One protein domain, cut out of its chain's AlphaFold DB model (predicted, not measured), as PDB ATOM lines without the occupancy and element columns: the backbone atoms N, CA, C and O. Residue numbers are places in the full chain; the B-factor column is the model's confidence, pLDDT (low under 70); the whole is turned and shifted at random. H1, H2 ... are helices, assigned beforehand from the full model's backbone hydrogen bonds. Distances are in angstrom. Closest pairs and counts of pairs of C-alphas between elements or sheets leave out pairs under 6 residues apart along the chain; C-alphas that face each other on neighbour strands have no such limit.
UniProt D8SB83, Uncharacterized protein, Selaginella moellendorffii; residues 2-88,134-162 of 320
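This is residues 2 to 88 and 134 to 162 of the 320 residues of an uncharacterized protein of Selaginella moellendorffii (UniProt D8SB83). Two helices side by side, H3 and H4, make the core; H2 is the third member of a loose up-and-down bundle, slid lengthwise so that its last residues meet H4 while its first residues lie beyond the pair, with small H1 beside them. Toward the other end of the long axis short H5 sits near H3 and H4, and a V-shaped helical hairpin, H6 and H7, is met through H5. The printed part has 116 residues with seven named helices, H1 to H7 in chain order, and no named strand; the class is all helix. It is only just compact, close to loose, with a radius of gyration of the C-alphas of 15.9 A and spans of 47 by 37 by 31 A.

Find C-alpha 2 at (28.367, 4.224, -6.365), where H1, residues 2 to 6, begins. H2, residues 12 to 27, runs 22.6 A. H3 starts at C-alpha 36, at (51.594, -16.170, 0.606), and covers residues 36 to 51 over 22.9 A. H4, residues 60 to 73, is 20.2 A long, and H5 is residues 80 to 83. After the cut come H6, residues 134 to 142, 13.2 A, and H7, residues 147 to 162, 22.3 A, which ends at C-alpha 162, at (44.430, -21.888, -23.340).

Begin with the bundle of H2, H3 and H4, up and down, each running against the one before. H3 and H4, a hairpin, touch with 12 pairs of C-alphas within 8 A, at a shallow tilt of 11 degrees, opposite ways; their closest C-alphas are those of Pro 36 and Leu 71, 6.1 A. H2 touches H4 with residues 23 to 27 alone, closest at the C-alphas of Asp 27 and Val 63, 6.1 A. H2 and H3 are close but not clearly touching, with the C-alphas of Ile 26 and Lys 42 closest at 6.3 A. H1 and H2 only just touch, with 3 pairs of C-alphas within 8 A, closest at Phe 5 and Glu 12, 6.3 A. H5 is close to H3 but not clearly touching, with the C-alphas of Arg 40 and Asp 82 closest at 6.7 A. H5 touches H6 at the C-alphas of Ala 80 and Ala 138, 5.5 A. H6 and H7, a hairpin, touch at a steep tilt of 42 degrees, opposite ways, closest at the C-alphas of Phe 136 and Phe 150, 6.8 A. H7 is apart from H4. Each O i to N i+4 pair is within hydrogen-bond range in H1, H2 and H3; the counts are 9 of 10 in H4, 4 of 5 in H6 and 11 of 12 in H7, and H5 is too short for such a pair.

The C-alphas of Gly 8 and Glu 137, the two farthest apart, are 47.4 A apart. Residues 89 to 133 are not printed, and C-alphas 88 and 134 are 25.5 A apart across that cut. Of the links that are printed whole, none is long. Mean pLDDT of the printed part is 73.8; look for values under 70 at residues 2 to 5, 31 to 33, 80 to 88 and 134 to 162.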
ATOM      1  N   LYS A   2      29.551   3.641  -5.678       65.25
ATOM      2  CA  LYS A   2      28.367   4.224  -6.365       65.25
ATOM      3  C   LYS A   2      27.770   5.513  -5.750       65.25
ATOM      4  O   LYS A   2      27.262   6.329  -6.509       65.25
ATOM      5  N   GLY A   3      27.905   5.738  -4.438       69.44
ATOM      6  CA  GLY A   3      27.491   6.991  -3.780       69.44
ATOM      7  C   GLY A   3      28.161   8.252  -4.346       69.44
ATOM      8  O   GLY A   3      27.465   9.212  -4.640       69.44
ATOM      9  N   LEU A   4      29.468   8.220  -4.642       65.25
ATOM     10  CA  LEU A   4      30.209   9.383  -5.176       65.25
ATOM     11  C   LEU A   4      29.684   9.864  -6.540       65.25
ATOM     12  O   LEU A   4      29.762  11.048  -6.860       65.25
ATOM     13  N   PHE A   5      29.139   8.940  -7.336       66.31
ATOM     14  CA  PHE A   5      28.462   9.248  -8.595       66.31
ATOM     15  C   PHE A   5      27.032   9.758  -8.359       66.31
ATOM     16  O   PHE A   5      26.610  10.723  -8.988       66.31
ATOM     17  N   GLN A   6      26.296   9.159  -7.416       73.00
ATOM     18  CA  GLN A   6      24.939   9.585  -7.043       73.00
ATOM     19  C   GLN A   6      24.903  10.976  -6.383       73.00
ATOM     20  O   GLN A   6      23.924  11.698  -6.537       73.00
ATOM     21  N   GLU A   7      25.982  11.368  -5.705       77.25
ATOM     22  CA  GLU A   7      26.217  12.705  -5.145       77.25
ATOM     23  C   GLU A   7      26.747  13.709  -6.193       77.25
ATOM     24  O   GLU A   7      26.927  14.885  -5.886       77.25
ATOM     25  N   GLY A   8      26.999  13.269  -7.434       75.19
ATOM     26  CA  GLY A   8      27.472  14.117  -8.536       75.19
ATOM     27  C   GLY A   8      28.927  14.591  -8.419       75.19
ATOM     28  O   GLY A   8      29.341  15.460  -9.183       75.19
ATOM     29  N   LEU A   9      29.706  14.039  -7.482       77.12
ATOM     30  CA  LEU A   9      31.077  14.472  -7.183       77.12
ATOM     31  C   LEU A   9      32.117  13.939  -8.181       77.12
ATOM     32  O   LEU A   9      33.184  14.531  -8.331       77.12
ATOM     33  N   VAL A  10      31.836  12.801  -8.826       82.69
ATOM     34  CA  VAL A  10      32.770  12.065  -9.695       82.69
ATOM     35  C   VAL A  10      32.002  11.459 -10.877       82.69
ATOM     36  O   VAL A  10      30.899  10.945 -10.685       82.69
ATOM     37  N   SER A  11      32.562  11.488 -12.095       86.94
ATOM     38  CA  SER A  11      31.887  10.921 -13.275       86.94
ATOM     39  C   SER A  11      31.881   9.386 -13.269       86.94
ATOM     40  O   SER A  11      32.751   8.744 -12.679       86.94
ATOM     41  N   GLU A  12      30.926   8.765 -13.968       85.19
ATOM     42  CA  GLU A  12      30.867   7.298 -14.088       85.19
ATOM     43  C   GLU A  12      32.112   6.721 -14.792       85.19
ATOM     44  O   GLU A  12      32.611   5.660 -14.409       85.19
ATOM     45  N   SER A  13      32.684   7.460 -15.748       88.50
ATOM     46  CA  SER A  13      33.975   7.159 -16.383       88.50
ATOM     47  C   SER A  13      35.145   7.162 -15.394       88.50
ATOM     48  O   SER A  13      35.982   6.263 -15.435       88.50
ATOM     49  N   ASP A  14      35.191   8.115 -14.460       90.69
ATOM     50  CA  ASP A  14      36.266   8.176 -13.463       90.69
ATOM     51  C   ASP A  14      36.102   7.074 -12.408       90.69
ATOM     52  O   ASP A  14      37.081   6.441 -12.018       90.69
ATOM     53  N   VAL A  15      34.864   6.782 -11.985       88.56
ATOM     54  CA  VAL A  15      34.567   5.673 -11.061       88.56
ATOM     55  C   VAL A  15      34.927   4.320 -11.681       88.56
ATOM     56  O   VAL A  15      35.523   3.479 -11.007       88.56
ATOM     57  N   THR A  16      34.598   4.092 -12.954       89.94
ATOM     58  CA  THR A  16      34.928   2.834 -13.648       89.94
ATOM     59  C   THR A  16      36.426   2.702 -13.930       89.94
ATOM     60  O   THR A  16      36.974   1.623 -13.705       89.94
ATOM     61  N   SER A  17      37.104   3.793 -14.306       93.50
ATOM     62  CA  SER A  17      38.566   3.860 -14.465       93.50
ATOM     63  C   SER A  17      39.312   3.596 -13.149       93.50
ATOM     64  O   SER A  17      40.188   2.730 -13.090       93.50
ATOM     65  N   LEU A  18      38.912   4.255 -12.054       92.38
ATOM     66  CA  LEU A  18      39.464   4.026 -10.714       92.38
ATOM     67  C   LEU A  18      39.272   2.573 -10.266       92.38
ATOM     68  O   LEU A  18      40.204   1.951  -9.761       92.38
ATOM     69  N   ARG A  19      38.074   2.018 -10.472       93.00
ATOM     70  CA  ARG A  19      37.754   0.624 -10.151       93.00
ATOM     71  C   ARG A  19      38.621  -0.360 -10.937       93.00
ATOM     72  O   ARG A  19      39.123  -1.303 -10.331       93.00
ATOM     73  N   GLN A  20      38.823  -0.136 -12.238       93.81
ATOM     74  CA  GLN A  20      39.712  -0.974 -13.046       93.81
ATOM     75  C   GLN A  20      41.148  -0.888 -12.522       93.81
ATOM     76  O   GLN A  20      41.720  -1.909 -12.164       93.81
ATOM     77  N   LYS A  21      41.671   0.329 -12.313       94.25
ATOM     78  CA  LYS A  21      43.009   0.550 -11.749       94.25
ATOM     79  C   LYS A  21      43.211  -0.143 -10.392       94.25
ATOM     80  O   LYS A  21      44.309  -0.621 -10.118       94.25
ATOM     81  N   ILE A  22      42.181  -0.214  -9.543       93.56
ATOM     82  CA  ILE A  22      42.225  -0.971  -8.278       93.56
ATOM     83  C   ILE A  22      42.346  -2.478  -8.546       93.56
ATOM     84  O   ILE A  22      43.213  -3.116  -7.953       93.56
ATOM     85  N   LEU A  23      41.523  -3.044  -9.437       93.81
ATOM     86  CA  LEU A  23      41.598  -4.463  -9.816       93.81
ATOM     87  C   LEU A  23      42.970  -4.817 -10.414       93.81
ATOM     88  O   LEU A  23      43.578  -5.797  -9.985       93.81
ATOM     89  N   ASP A  24      43.490  -3.978 -11.311       93.06
ATOM     90  CA  ASP A  24      44.806  -4.151 -11.931       93.06
ATOM     91  C   ASP A  24      45.921  -4.173 -10.869       93.06
ATOM     92  O   ASP A  24      46.779  -5.050 -10.886       93.06
ATOM     93  N   ASN A  25      45.896  -3.256  -9.890       92.25
ATOM     94  CA  ASN A  25      46.904  -3.200  -8.817       92.25
ATOM     95  C   ASN A  25      46.791  -4.358  -7.808       92.25
ATOM     96  O   ASN A  25      47.792  -4.744  -7.204       92.25
ATOM     97  N   ILE A  26      45.602  -4.944  -7.628       91.81
ATOM     98  CA  ILE A  26      45.459  -6.195  -6.868       91.81
ATOM     99  C   ILE A  26      46.140  -7.340  -7.633       91.81
ATOM    100  O   ILE A  26      46.847  -8.143  -7.018       91.81
ATOM    101  N   ASP A  27      45.967  -7.402  -8.956       88.25
ATOM    102  CA  ASP A  27      46.516  -8.484  -9.776       88.25
ATOM    103  C   ASP A  27      48.018  -8.328 -10.094       88.25
ATOM    104  O   ASP A  27      48.709  -9.333 -10.255       88.25
ATOM    105  N   VAL A  28      48.582  -7.115 -10.084       88.94
ATOM    106  CA  VAL A  28      50.044  -6.895 -10.166       88.94
ATOM    107  C   VAL A  28      50.787  -7.815  -9.191       88.94
ATOM    108  O   VAL A  28      50.398  -7.964  -8.033       88.94
ATOM    109  N   CYS A  29      51.861  -8.444  -9.665       78.88
ATOM    110  CA  CYS A  29      52.826  -9.179  -8.851       78.88
ATOM    111  C   CYS A  29      54.127  -8.371  -8.821       78.88
ATOM    112  O   CYS A  29      54.552  -7.877  -9.865       78.88
ATOM    113  N   TYR A  30      54.751  -8.233  -7.652       76.62
ATOM    114  CA  TYR A  30      56.004  -7.490  -7.506       76.62
ATOM    115  C   TYR A  30      57.230  -8.404  -7.639       76.62
ATOM    116  O   TYR A  30      57.248  -9.533  -7.131       76.62
ATOM    117  N   ASP A  31      58.274  -7.895  -8.296       56.22
ATOM    118  CA  ASP A  31      59.540  -8.607  -8.479       56.22
ATOM    119  C   ASP A  31      60.209  -8.916  -7.130       56.22
ATOM    120  O   ASP A  31      60.310  -8.065  -6.247       56.22
ATOM    121  N   GLY A  32      60.653 -10.165  -6.972       63.50
ATOM    122  CA  GLY A  32      61.079 -10.742  -5.689       63.50
ATOM    123  C   GLY A  32      60.124 -11.821  -5.162       63.50
ATOM    124  O   GLY A  32      60.554 -12.692  -4.409       63.50
ATOM    125  N   GLY A  33      58.874 -11.829  -5.639       65.50
ATOM    126  CA  GLY A  33      57.872 -12.850  -5.332       65.50
ATOM    127  C   GLY A  33      57.023 -12.498  -4.111       65.50
ATOM    128  O   GLY A  33      57.527 -12.267  -3.014       65.50
ATOM    129  N   GLU A  34      55.703 -12.478  -4.293       75.38
ATOM    130  CA  GLU A  34      54.770 -12.171  -3.208       75.38
ATOM    131  C   GLU A  34      54.781 -13.272  -2.137       75.38
ATOM    132  O   GLU A  34      54.746 -14.465  -2.443       75.38
ATOM    133  N   TYR A  35      54.811 -12.885  -0.862       83.62
ATOM    134  CA  TYR A  35      54.692 -13.840   0.239       83.62
ATOM    135  C   TYR A  35      53.235 -14.337   0.341       83.62
ATOM    136  O   TYR A  35      52.330 -13.509   0.224       83.62
ATOM    137  N   PRO A  36      52.958 -15.628   0.626       84.69
ATOM    138  CA  PRO A  36      51.594 -16.170   0.606       84.69
ATOM    139  C   PRO A  36      50.571 -15.426   1.468       84.69
ATOM    140  O   PRO A  36      49.384 -15.435   1.151       84.69
ATOM    141  N   GLN A  37      51.007 -14.761   2.544       87.38
ATOM    142  CA  GLN A  37      50.111 -13.924   3.340       87.38
ATOM    143  C   GLN A  37      49.616 -12.697   2.562       87.38
ATOM    144  O   GLN A  37      48.416 -12.461   2.549       87.38
ATOM    145  N   VAL A  38      50.485 -12.010   1.811       89.50
ATOM    146  CA  VAL A  38      50.105 -10.857   0.971       89.50
ATOM    147  C   VAL A  38      49.055 -11.267  -0.066       89.50
ATOM    148  O   VAL A  38      48.090 -10.541  -0.293       89.50
ATOM    149  N   THR A  39      49.178 -12.465  -0.646       89.38
ATOM    150  CA  THR A  39      48.179 -13.002  -1.582       89.38
ATOM    151  C   THR A  39      46.826 -13.283  -0.903       89.38
ATOM    152  O   THR A  39      45.781 -13.103  -1.532       89.38
ATOM    153  N   ARG A  40      46.809 -13.677   0.383       88.94
ATOM    154  CA  ARG A  40      45.569 -13.809   1.179       88.94
ATOM    155  C   ARG A  40      44.984 -12.455   1.568       88.94
ATOM    156  O   ARG A  40      43.777 -12.274   1.455       88.94
ATOM    157  N   ASP A  41      45.818 -11.498   1.958       90.56
ATOM    158  CA  ASP A  41      45.383 -10.145   2.308       90.56
ATOM    159  C   ASP A  41      44.759  -9.449   1.077       90.56
ATOM    160  O   ASP A  41      43.698  -8.831   1.173       90.56
ATOM    161  N   LYS A  42      45.328  -9.672  -0.120       92.31
ATOM    162  CA  LYS A  42      44.733  -9.300  -1.417       92.31
ATOM    163  C   LYS A  42      43.382  -9.981  -1.686       92.31
ATOM    164  O   LYS A  42      42.465  -9.318  -2.166       92.31
ATOM    165  N   LEU A  43      43.224 -11.272  -1.369       90.62
ATOM    166  CA  LEU A  43      41.936 -11.981  -1.491       90.62
ATOM    167  C   LEU A  43      40.871 -11.428  -0.530       90.62
ATOM    168  O   LEU A  43      39.711 -11.292  -0.926       90.62
ATOM    169  N   LEU A  44      41.256 -11.081   0.702       91.00
ATOM    170  CA  LEU A  44      40.373 -10.453   1.688       91.00
ATOM    171  C   LEU A  44      39.929  -9.060   1.223       91.00
ATOM    172  O   LEU A  44      38.731  -8.790   1.184       91.00
ATOM    173  N   PHE A  45      40.856  -8.215   0.764       93.44
ATOM    174  CA  PHE A  45      40.527  -6.896   0.215       93.44
ATOM    175  C   PHE A  45      39.622  -6.985  -1.029       93.44
ATOM    176  O   PHE A  45      38.636  -6.256  -1.143       93.44
ATOM    177  N   LEU A  46      39.879  -7.939  -1.932       92.69
ATOM    178  CA  LEU A  46      39.016  -8.211  -3.087       92.69
ATOM    179  C   LEU A  46      37.593  -8.640  -2.662       92.69
ATOM    180  O   LEU A  46      36.614  -8.276  -3.316       92.69
ATOM    181  N   GLN A  47      37.457  -9.378  -1.556       90.25
ATOM    182  CA  GLN A  47      36.158  -9.721  -0.970       90.25
ATOM    183  C   GLN A  47      35.471  -8.506  -0.327       90.25
ATOM    184  O   GLN A  47      34.265  -8.335  -0.512       90.25
ATOM    185  N   GLU A  48      36.200  -7.643   0.383       90.62
ATOM    186  CA  GLU A  48      35.649  -6.400   0.937       90.62
ATOM    187  C   GLU A  48      35.107  -5.483  -0.166       90.62
ATOM    188  O   GLU A  48      33.994  -4.970  -0.042       90.62
ATOM    189  N   LEU A  49      35.825  -5.348  -1.288       90.25
ATOM    190  CA  LEU A  49      35.353  -4.607  -2.463       90.25
ATOM    191  C   LEU A  49      34.045  -5.180  -3.038       90.25
ATOM    192  O   LEU A  49      33.195  -4.404  -3.488       90.25
ATOM    193  N   LEU A  50      33.852  -6.505  -3.002       88.38
ATOM    194  CA  LEU A  50      32.600  -7.143  -3.424       88.38
ATOM    195  C   LEU A  50      31.468  -6.894  -2.415       88.38
ATOM    196  O   LEU A  50      30.408  -6.406  -2.810       88.38
ATOM    197  N   CYS A  51      31.673  -7.161  -1.117       85.75
ATOM    198  CA  CYS A  51      30.629  -6.933  -0.107       85.75
ATOM    199  C   CYS A  51      30.243  -5.432  -0.025       85.75
ATOM    200  O   CYS A  51      29.075  -5.109   0.188       85.75
ATOM    201  N   ALA A  52      31.184  -4.511  -0.283       87.19
ATOM    202  CA  ALA A  52      30.955  -3.063  -0.396       87.19
ATOM    203  C   ALA A  52      30.360  -2.605  -1.750       87.19
ATOM    204  O   ALA A  52      30.159  -1.403  -1.962       87.19
ATOM    205  N   ARG A  53      30.091  -3.535  -2.680       85.44
ATOM    206  CA  ARG A  53      29.567  -3.292  -4.043       85.44
ATOM    207  C   ARG A  53      30.365  -2.239  -4.827       85.44
ATOM    208  O   ARG A  53      29.808  -1.399  -5.541       85.44
ATOM    209  N   CYS A  54      31.687  -2.276  -4.668       87.00
ATOM    210  CA  CYS A  54      32.651  -1.496  -5.443       87.00
ATOM    211  C   CYS A  54      33.035  -2.184  -6.764       87.00
ATOM    212  O   CYS A  54      33.380  -1.487  -7.714       87.00
ATOM    213  N   ILE A  55      32.929  -3.512  -6.827       90.50
ATOM    214  CA  ILE A  55      33.147  -4.355  -8.018       90.50
ATOM    215  C   ILE A  55      31.911  -5.230  -8.266       90.50
ATOM    216  O   ILE A  55      31.044  -5.320  -7.389       90.50
ATOM    217  N   SER A  56      31.802  -5.838  -9.447       86.19
ATOM    218  CA  SER A  56      30.675  -6.713  -9.798       86.19
ATOM    219  C   SER A  56      30.957  -8.208  -9.563       86.19
ATOM    220  O   SER A  56      32.090  -8.617  -9.287       86.19
ATOM    221  N   GLU A  57      29.912  -9.038  -9.660       82.94
ATOM    222  CA  GLU A  57      29.998 -10.498  -9.476       82.94
ATOM    223  C   GLU A  57      30.706 -11.202 -10.649       82.94
ATOM    224  O   GLU A  57      31.175 -12.328 -10.499       82.94
ATOM    225  N   GLU A  58      30.851 -10.526 -11.792       84.94
ATOM    226  CA  GLU A  58      31.599 -10.976 -12.972       84.94
ATOM    227  C   GLU A  58      33.100 -10.629 -12.882       84.94
ATOM    228  O   GLU A  58      33.946 -11.381 -13.366       84.94
ATOM    229  N   GLU A  59      33.441  -9.518 -12.220       88.12
ATOM    230  CA  GLU A  59      34.814  -9.008 -12.070       88.12
ATOM    231  C   GLU A  59      35.577  -9.701 -10.937       88.12
ATOM    232  O   GLU A  59      36.714 -10.144 -11.115       88.12
ATOM    233  N   TYR A  60      34.924  -9.864  -9.779       89.12
ATOM    234  CA  TYR A  60      35.456 -10.586  -8.620       89.12
ATOM    235  C   TYR A  60      36.092 -11.952  -8.963       89.12
ATOM    236  O   TYR A  60      37.237 -12.191  -8.561       89.12
ATOM    237  N   PRO A  61      35.430 -12.865  -9.709       86.94
ATOM    238  CA  PRO A  61      36.004 -14.165 -10.015       86.94
ATOM    239  C   PRO A  61      37.200 -14.086 -10.967       86.94
ATOM    240  O   PRO A  61      37.969 -15.036 -10.970       86.94
ATOM    241  N   ALA A  62      37.392 -13.031 -11.768       88.12
ATOM    242  CA  ALA A  62      38.566 -12.918 -12.638       88.12
ATOM    243  C   ALA A  62      39.851 -12.769 -11.804       88.12
ATOM    244  O   ALA A  62      40.684 -13.677 -11.789       88.12
ATOM    245  N   VAL A  63      39.949 -11.699 -11.009       90.06
ATOM    246  CA  VAL A  63      41.129 -11.425 -10.167       90.06
ATOM    247  C   VAL A  63      41.318 -12.504  -9.092       90.06
ATOM    248  O   VAL A  63      42.440 -12.940  -8.831       90.06
ATOM    249  N   LYS A  64      40.225 -13.049  -8.529       89.94
ATOM    250  CA  LYS A  64      40.297 -14.157  -7.559       89.94
ATOM    251  C   LYS A  64      41.012 -15.395  -8.113       89.94
ATOM    252  O   LYS A  64      41.741 -16.048  -7.368       89.94
ATOM    253  N   LYS A  65      40.827 -15.730  -9.397       87.06
ATOM    254  CA  LYS A  65      41.496 -16.887 -10.023       87.06
ATOM    255  C   LYS A  65      43.004 -16.682 -10.103       87.06
ATOM    256  O   LYS A  65      43.735 -17.608  -9.764       87.06
ATOM    257  N   SER A  66      43.459 -15.489 -10.489       89.50
ATOM    258  CA  SER A  66      44.890 -15.161 -10.545       89.50
ATOM    259  C   SER A  66      45.545 -15.263  -9.163       89.50
ATOM    260  O   SER A  66      46.552 -15.951  -9.003       89.50
ATOM    261  N   LEU A  67      44.922 -14.688  -8.127       89.12
ATOM    262  CA  LEU A  67      45.421 -14.771  -6.747       89.12
ATOM    263  C   LEU A  67      45.463 -16.218  -6.215       89.12
ATOM    264  O   LEU A  67      46.452 -16.624  -5.601       89.12
ATOM    265  N   LEU A  68      44.435 -17.034  -6.485       88.25
ATOM    266  CA  LEU A  68      44.426 -18.454  -6.104       88.25
ATOM    267  C   LEU A  68      45.454 -19.285  -6.889       88.25
ATOM    268  O   LEU A  68      46.094 -20.167  -6.312       88.25
ATOM    269  N   TYR A  69      45.660 -18.995  -8.176       86.12
ATOM    270  CA  TYR A  69      46.724 -19.605  -8.977       86.12
ATOM    271  C   TYR A  69      48.109 -19.255  -8.417       86.12
ATOM    272  O   TYR A  69      48.970 -20.126  -8.307       86.12
ATOM    273  N   ARG A  70      48.307 -18.006  -7.982       86.75
ATOM    274  CA  ARG A  70      49.550 -17.516  -7.372       86.75
ATOM    275  C   ARG A  70      49.855 -18.205  -6.039       86.75
ATOM    276  O   ARG A  70      50.976 -18.670  -5.854       86.75
ATOM    277  N   LEU A  71      48.853 -18.381  -5.170       86.12
ATOM    278  CA  LEU A  71      48.973 -19.200  -3.952       86.12
ATOM    279  C   LEU A  71      49.354 -20.656  -4.264       86.12
ATOM    280  O   LEU A  71      50.247 -21.210  -3.620       86.12
ATOM    281  N   ALA A  72      48.726 -21.268  -5.274       84.25
ATOM    282  CA  ALA A  72      49.059 -22.628  -5.699       84.25
ATOM    283  C   ALA A  72      50.491 -22.736  -6.261       84.25
ATOM    284  O   ALA A  72      51.201 -23.690  -5.945       84.25
ATOM    285  N   ALA A  73      50.935 -21.754  -7.052       82.25
ATOM    286  CA  ALA A  73      52.286 -21.691  -7.615       82.25
ATOM    287  C   ALA A  73      53.368 -21.479  -6.538       82.25
ATOM    288  O   ALA A  73      54.461 -22.029  -6.647       82.25
ATOM    289  N   GLN A  74      53.043 -20.753  -5.463       80.69
ATOM    290  CA  GLN A  74      53.876 -20.613  -4.260       80.69
ATOM    291  C   GLN A  74      53.934 -21.898  -3.405       80.69
ATOM    292  O   GLN A  74      54.665 -21.942  -2.417       80.69
ATOM    293  N   GLY A  75      53.157 -22.937  -3.741       70.50
ATOM    294  CA  GLY A  75      53.051 -24.167  -2.951       70.50
ATOM    295  C   GLY A  75      52.339 -23.983  -1.605       70.50
ATOM    296  O   GLY A  75      52.450 -24.845  -0.733       70.50
ATOM    297  N   ALA A  76      51.626 -22.869  -1.414       75.81
ATOM    298  CA  ALA A  76      50.893 -22.594  -0.188       75.81
ATOM    299  C   ALA A  76      49.620 -23.449  -0.111       75.81
ATOM    300  O   ALA A  76      48.898 -23.607  -1.097       75.81
ATOM    301  N   GLU A  77      49.301 -23.970   1.077       78.06
ATOM    302  CA  GLU A  77      48.014 -24.632   1.290       78.06
ATOM    303  C   GLU A  77      46.884 -23.592   1.204       78.06
ATOM    304  O   GLU A  77      46.860 -22.608   1.955       78.06
ATOM    305  N   ILE A  78      45.984 -23.804   0.236       77.25
ATOM    306  CA  ILE A  78      44.776 -23.004   0.024       77.25
ATOM    307  C   ILE A  78      43.722 -23.501   1.009       77.25
ATOM    308  O   ILE A  78      43.240 -24.632   0.914       77.25
ATOM    309  N   ASN A  79      43.367 -22.646   1.959       74.62
ATOM    310  CA  ASN A  79      42.410 -22.966   3.006       74.62
ATOM    311  C   ASN A  79      40.976 -22.741   2.518       74.62
ATOM    312  O   ASN A  79      40.730 -22.002   1.567       74.62
ATOM    313  N   ALA A  80      39.995 -23.301   3.230       68.75
ATOM    314  CA  ALA A  80      38.590 -22.988   2.968       68.75
ATOM    315  C   ALA A  80      38.294 -21.477   3.115       68.75
ATOM    316  O   ALA A  80      37.512 -20.942   2.335       68.75
ATOM    317  N   SER A  81      38.973 -20.774   4.033       69.69
ATOM    318  CA  SER A  81      38.915 -19.305   4.172       69.69
ATOM    319  C   SER A  81      39.286 -18.557   2.893       69.69
ATOM    320  O   SER A  81      38.707 -17.520   2.599       69.69
ATOM    321  N   ASP A  82      40.220 -19.105   2.119       65.81
ATOM    322  CA  ASP A  82      40.809 -18.451   0.949       65.81
ATOM    323  C   ASP A  82      39.866 -18.594  -0.276       65.81
ATOM    324  O   ASP A  82      39.992 -17.897  -1.285       65.81
ATOM    325  N   ILE A  83      38.867 -19.483  -0.169       66.19
ATOM    326  CA  ILE A  83      37.848 -19.787  -1.185       66.19
ATOM    327  C   ILE A  83      36.478 -19.197  -0.801       66.19
ATOM    328  O   ILE A  83      35.746 -18.735  -1.682       66.19
ATOM    329  N   VAL A  84      36.106 -19.205   0.483       62.56
ATOM    330  CA  VAL A  84      34.748 -18.891   0.963       62.56
ATOM    331  C   VAL A  84      34.455 -17.392   1.002       62.56
ATOM    332  O   VAL A  84      35.133 -16.628   1.679       62.56
ATOM    333  N   LEU A  85      33.351 -17.004   0.356       55.78
ATOM    334  CA  LEU A  85      32.732 -15.682   0.466       55.78
ATOM    335  C   LEU A  85      32.230 -15.422   1.894       55.78
ATOM    336  O   LEU A  85      31.087 -15.737   2.230       55.78
ATOM    337  N   SER A  86      33.057 -14.791   2.722       42.88
ATOM    338  CA  SER A  86      32.664 -14.349   4.065       42.88
ATOM    339  C   SER A  86      32.015 -12.957   4.044       42.88
ATOM    340  O   SER A  86      32.416 -12.077   4.800       42.88
ATOM    341  N   CYS A  87      30.992 -12.745   3.202       37.88
ATOM    342  CA  CYS A  87      30.043 -11.652   3.441       37.88
ATOM    343  C   CYS A  87      29.016 -12.149   4.483       37.88
ATOM    344  O   CYS A  87      28.180 -12.989   4.137       37.88
ATOM    345  N   PRO A  88      29.036 -11.682   5.748       35.66
ATOM    346  CA  PRO A  88      28.010 -12.051   6.716       35.66
ATOM    347  C   PRO A  88      26.654 -11.512   6.249       35.66
ATOM    348  O   PRO A  88      26.496 -10.315   6.007       35.66
ATOM    349  N   HIS A 134      43.141 -31.075  -3.907       59.50
ATOM    350  CA  HIS A 134      43.134 -30.244  -2.693       59.50
ATOM    351  C   HIS A 134      42.008 -29.204  -2.754       59.50
ATOM    352  O   HIS A 134      41.205 -29.110  -1.829       59.50
ATOM    353  N   LEU A 135      41.901 -28.483  -3.875       57.06
ATOM    354  CA  LEU A 135      40.904 -27.431  -4.057       57.06
ATOM    355  C   LEU A 135      39.465 -27.991  -4.083       57.06
ATOM    356  O   LEU A 135      38.576 -27.419  -3.455       57.06
ATOM    357  N   PHE A 136      39.247 -29.162  -4.699       51.41
ATOM    358  CA  PHE A 136      37.973 -29.887  -4.605       51.41
ATOM    359  C   PHE A 136      37.661 -30.346  -3.171       51.41
ATOM    360  O   PHE A 136      36.533 -30.195  -2.707       51.41
ATOM    361  N   GLU A 137      38.632 -30.919  -2.454       54.62
ATOM    362  CA  GLU A 137      38.416 -31.423  -1.094       54.62
ATOM    363  C   GLU A 137      38.122 -30.286  -0.102       54.62
ATOM    364  O   GLU A 137      37.310 -30.471   0.804       54.62
ATOM    365  N   ALA A 138      38.707 -29.101  -0.306       52.97
ATOM    366  CA  ALA A 138      38.362 -27.888   0.429       52.97
ATOM    367  C   ALA A 138      36.927 -27.418   0.119       52.97
ATOM    368  O   ALA A 138      36.134 -27.237   1.043       52.97
ATOM    369  N   ALA A 139      36.560 -27.292  -1.163       49.88
ATOM    370  CA  ALA A 139      35.220 -26.867  -1.585       49.88
ATOM    371  C   ALA A 139      34.108 -27.818  -1.092       49.88
ATOM    372  O   ALA A 139      33.090 -27.382  -0.553       49.88
ATOM    373  N   SER A 140      34.333 -29.131  -1.205       49.72
ATOM    374  CA  SER A 140      33.385 -30.179  -0.805       49.72
ATOM    375  C   SER A 140      33.039 -30.143   0.693       49.72
ATOM    376  O   SER A 140      31.906 -30.431   1.078       49.72
ATOM    377  N   ARG A 141      33.983 -29.725   1.552       50.44
ATOM    378  CA  ARG A 141      33.791 -29.632   3.015       50.44
ATOM    379  C   ARG A 141      32.900 -28.466   3.461       50.44
ATOM    380  O   ARG A 141      32.399 -28.506   4.580       50.44
ATOM    381  N   VAL A 142      32.704 -27.448   2.620       50.72
ATOM    382  CA  VAL A 142      31.862 -26.271   2.928       50.72
ATOM    383  C   VAL A 142      30.394 -26.507   2.543       50.72
ATOM    384  O   VAL A 142      29.488 -25.949   3.160       50.72
ATOM    385  N   GLY A 143      30.151 -27.389   1.569       45.94
ATOM    386  CA  GLY A 143      28.820 -27.719   1.061       45.94
ATOM    387  C   GLY A 143      28.323 -26.765  -0.033       45.94
ATOM    388  O   GLY A 143      28.725 -25.609  -0.113       45.94
ATOM    389  N   ARG A 144      27.413 -27.272  -0.881       44.94
ATOM    390  CA  ARG A 144      26.849 -26.596  -2.074       44.94
ATOM    391  C   ARG A 144      27.822 -26.291  -3.227       44.94
ATOM    392  O   ARG A 144      27.558 -25.386  -4.008       44.94
ATOM    393  N   ILE A 145      28.874 -27.090  -3.402       50.44
ATOM    394  CA  ILE A 145      29.492 -27.280  -4.724       50.44
ATOM    395  C   ILE A 145      29.717 -28.781  -4.921       50.44
ATOM    396  O   ILE A 145      30.431 -29.413  -4.139       50.44
ATOM    397  N   THR A 146      29.083 -29.378  -5.928       52.69
ATOM    398  CA  THR A 146      29.329 -30.778  -6.297       52.69
ATOM    399  C   THR A 146      30.680 -30.931  -6.992       52.69
ATOM    400  O   THR A 146      31.261 -29.983  -7.524       52.69
ATOM    401  N   ARG A 147      31.188 -32.167  -7.037       45.16
ATOM    402  CA  ARG A 147      32.424 -32.488  -7.764       45.16
ATOM    403  C   ARG A 147      32.324 -32.167  -9.254       45.16
ATOM    404  O   ARG A 147      33.325 -31.793  -9.856       45.16
ATOM    405  N   GLU A 148      31.138 -32.320  -9.831       44.94
ATOM    406  CA  GLU A 148      30.875 -32.059 -11.243       44.94
ATOM    407  C   GLU A 148      30.789 -30.560 -11.543       44.94
ATOM    408  O   GLU A 148      31.421 -30.123 -12.501       44.94
ATOM    409  N   GLU A 149      30.127 -29.756 -10.706       55.53
ATOM    410  CA  GLU A 149      30.133 -28.288 -10.832       55.53
ATOM    411  C   GLU A 149      31.552 -27.729 -10.671       55.53
ATOM    412  O   GLU A 149      32.043 -27.037 -11.560       55.53
ATOM    413  N   PHE A 150      32.255 -28.113  -9.597       55.97
ATOM    414  CA  PHE A 150      33.622 -27.667  -9.329       55.97
ATOM    415  C   PHE A 150      34.589 -28.021 -10.470       55.97
ATOM    416  O   PHE A 150      35.378 -27.180 -10.899       55.97
ATOM    417  N   LEU A 151      34.536 -29.257 -10.986       50.56
ATOM    418  CA  LEU A 151      35.378 -29.660 -12.114       50.56
ATOM    419  C   LEU A 151      34.930 -29.030 -13.437       50.56
ATOM    420  O   LEU A 151      35.786 -28.806 -14.291       50.56
ATOM    421  N   THR A 152      33.643 -28.724 -13.626       57.41
ATOM    422  CA  THR A 152      33.155 -28.033 -14.831       57.41
ATOM    423  C   THR A 152      33.649 -26.595 -14.863       57.41
ATOM    424  O   THR A 152      34.185 -26.179 -15.887       57.41
ATOM    425  N   ASP A 153      33.556 -25.870 -13.747       56.88
ATOM    426  CA  ASP A 153      34.160 -24.546 -13.612       56.88
ATOM    427  C   ASP A 153      35.672 -24.635 -13.812       56.88
ATOM    428  O   ASP A 153      36.194 -24.034 -14.747       56.88
ATOM    429  N   TRP A 154      36.386 -25.456 -13.036       52.25
ATOM    430  CA  TRP A 154      37.844 -25.561 -13.150       52.25
ATOM    431  C   TRP A 154      38.315 -25.927 -14.571       52.25
ATOM    432  O   TRP A 154      39.303 -25.377 -15.057       52.25
ATOM    433  N   THR A 155      37.585 -26.798 -15.278       52.38
ATOM    434  CA  THR A 155      37.891 -27.160 -16.673       52.38
ATOM    435  C   THR A 155      37.586 -26.019 -17.643       52.38
ATOM    436  O   THR A 155      38.406 -25.759 -18.522       52.38
ATOM    437  N   ARG A 156      36.470 -25.293 -17.473       54.97
ATOM    438  CA  ARG A 156      36.171 -24.082 -18.261       54.97
ATOM    439  C   ARG A 156      37.265 -23.034 -18.089       54.97
ATOM    440  O   ARG A 156      37.764 -22.523 -19.084       54.97
ATOM    441  N   LEU A 157      37.688 -22.770 -16.854       50.84
ATOM    442  CA  LEU A 157      38.750 -21.805 -16.555       50.84
ATOM    443  C   LEU A 157      40.083 -22.204 -17.204       50.84
ATOM    444  O   LEU A 157      40.725 -21.373 -17.843       50.84
ATOM    445  N   TYR A 158      40.451 -23.486 -17.125       46.25
ATOM    446  CA  TYR A 158      41.657 -24.019 -17.767       46.25
ATOM    447  C   TYR A 158      41.586 -24.005 -19.309       46.25
ATOM    448  O   TYR A 158      42.616 -23.952 -19.979       46.25
ATOM    449  N   GLN A 159      40.383 -24.047 -19.893       44.94
ATOM    450  CA  GLN A 159      40.176 -23.976 -21.344       44.94
ATOM    451  C   GLN A 159      40.122 -22.538 -21.880       44.94
ATOM    452  O   GLN A 159      40.672 -22.296 -22.954       44.94
ATOM    453  N   CYS A 160      39.547 -21.582 -21.139       41.03
ATOM    454  CA  CYS A 160      39.579 -20.158 -21.497       41.03
ATOM    455  C   CYS A 160      41.023 -19.655 -21.643       41.03
ATOM    456  O   CYS A 160      41.398 -19.177 -22.711       41.03
ATOM    457  N   GLN A 161      41.859 -19.888 -20.626       43.06
ATOM    458  CA  GLN A 161      43.247 -19.414 -20.611       43.06
ATOM    459  C   GLN A 161      44.118 -20.057 -21.712       43.06
ATOM    460  O   GLN A 161      45.085 -19.454 -22.181       43.06
ATOM    461  N   ARG A 162      43.768 -21.267 -22.181       34.59
ATOM    462  CA  ARG A 162      44.430 -21.888 -23.340       34.59
ATOM    463  C   ARG A 162      44.042 -21.214 -24.662       34.59
ATOM    464  O   ARG A 162      44.927 -20.970 -25.472       34.59
TER     465      ARG A 162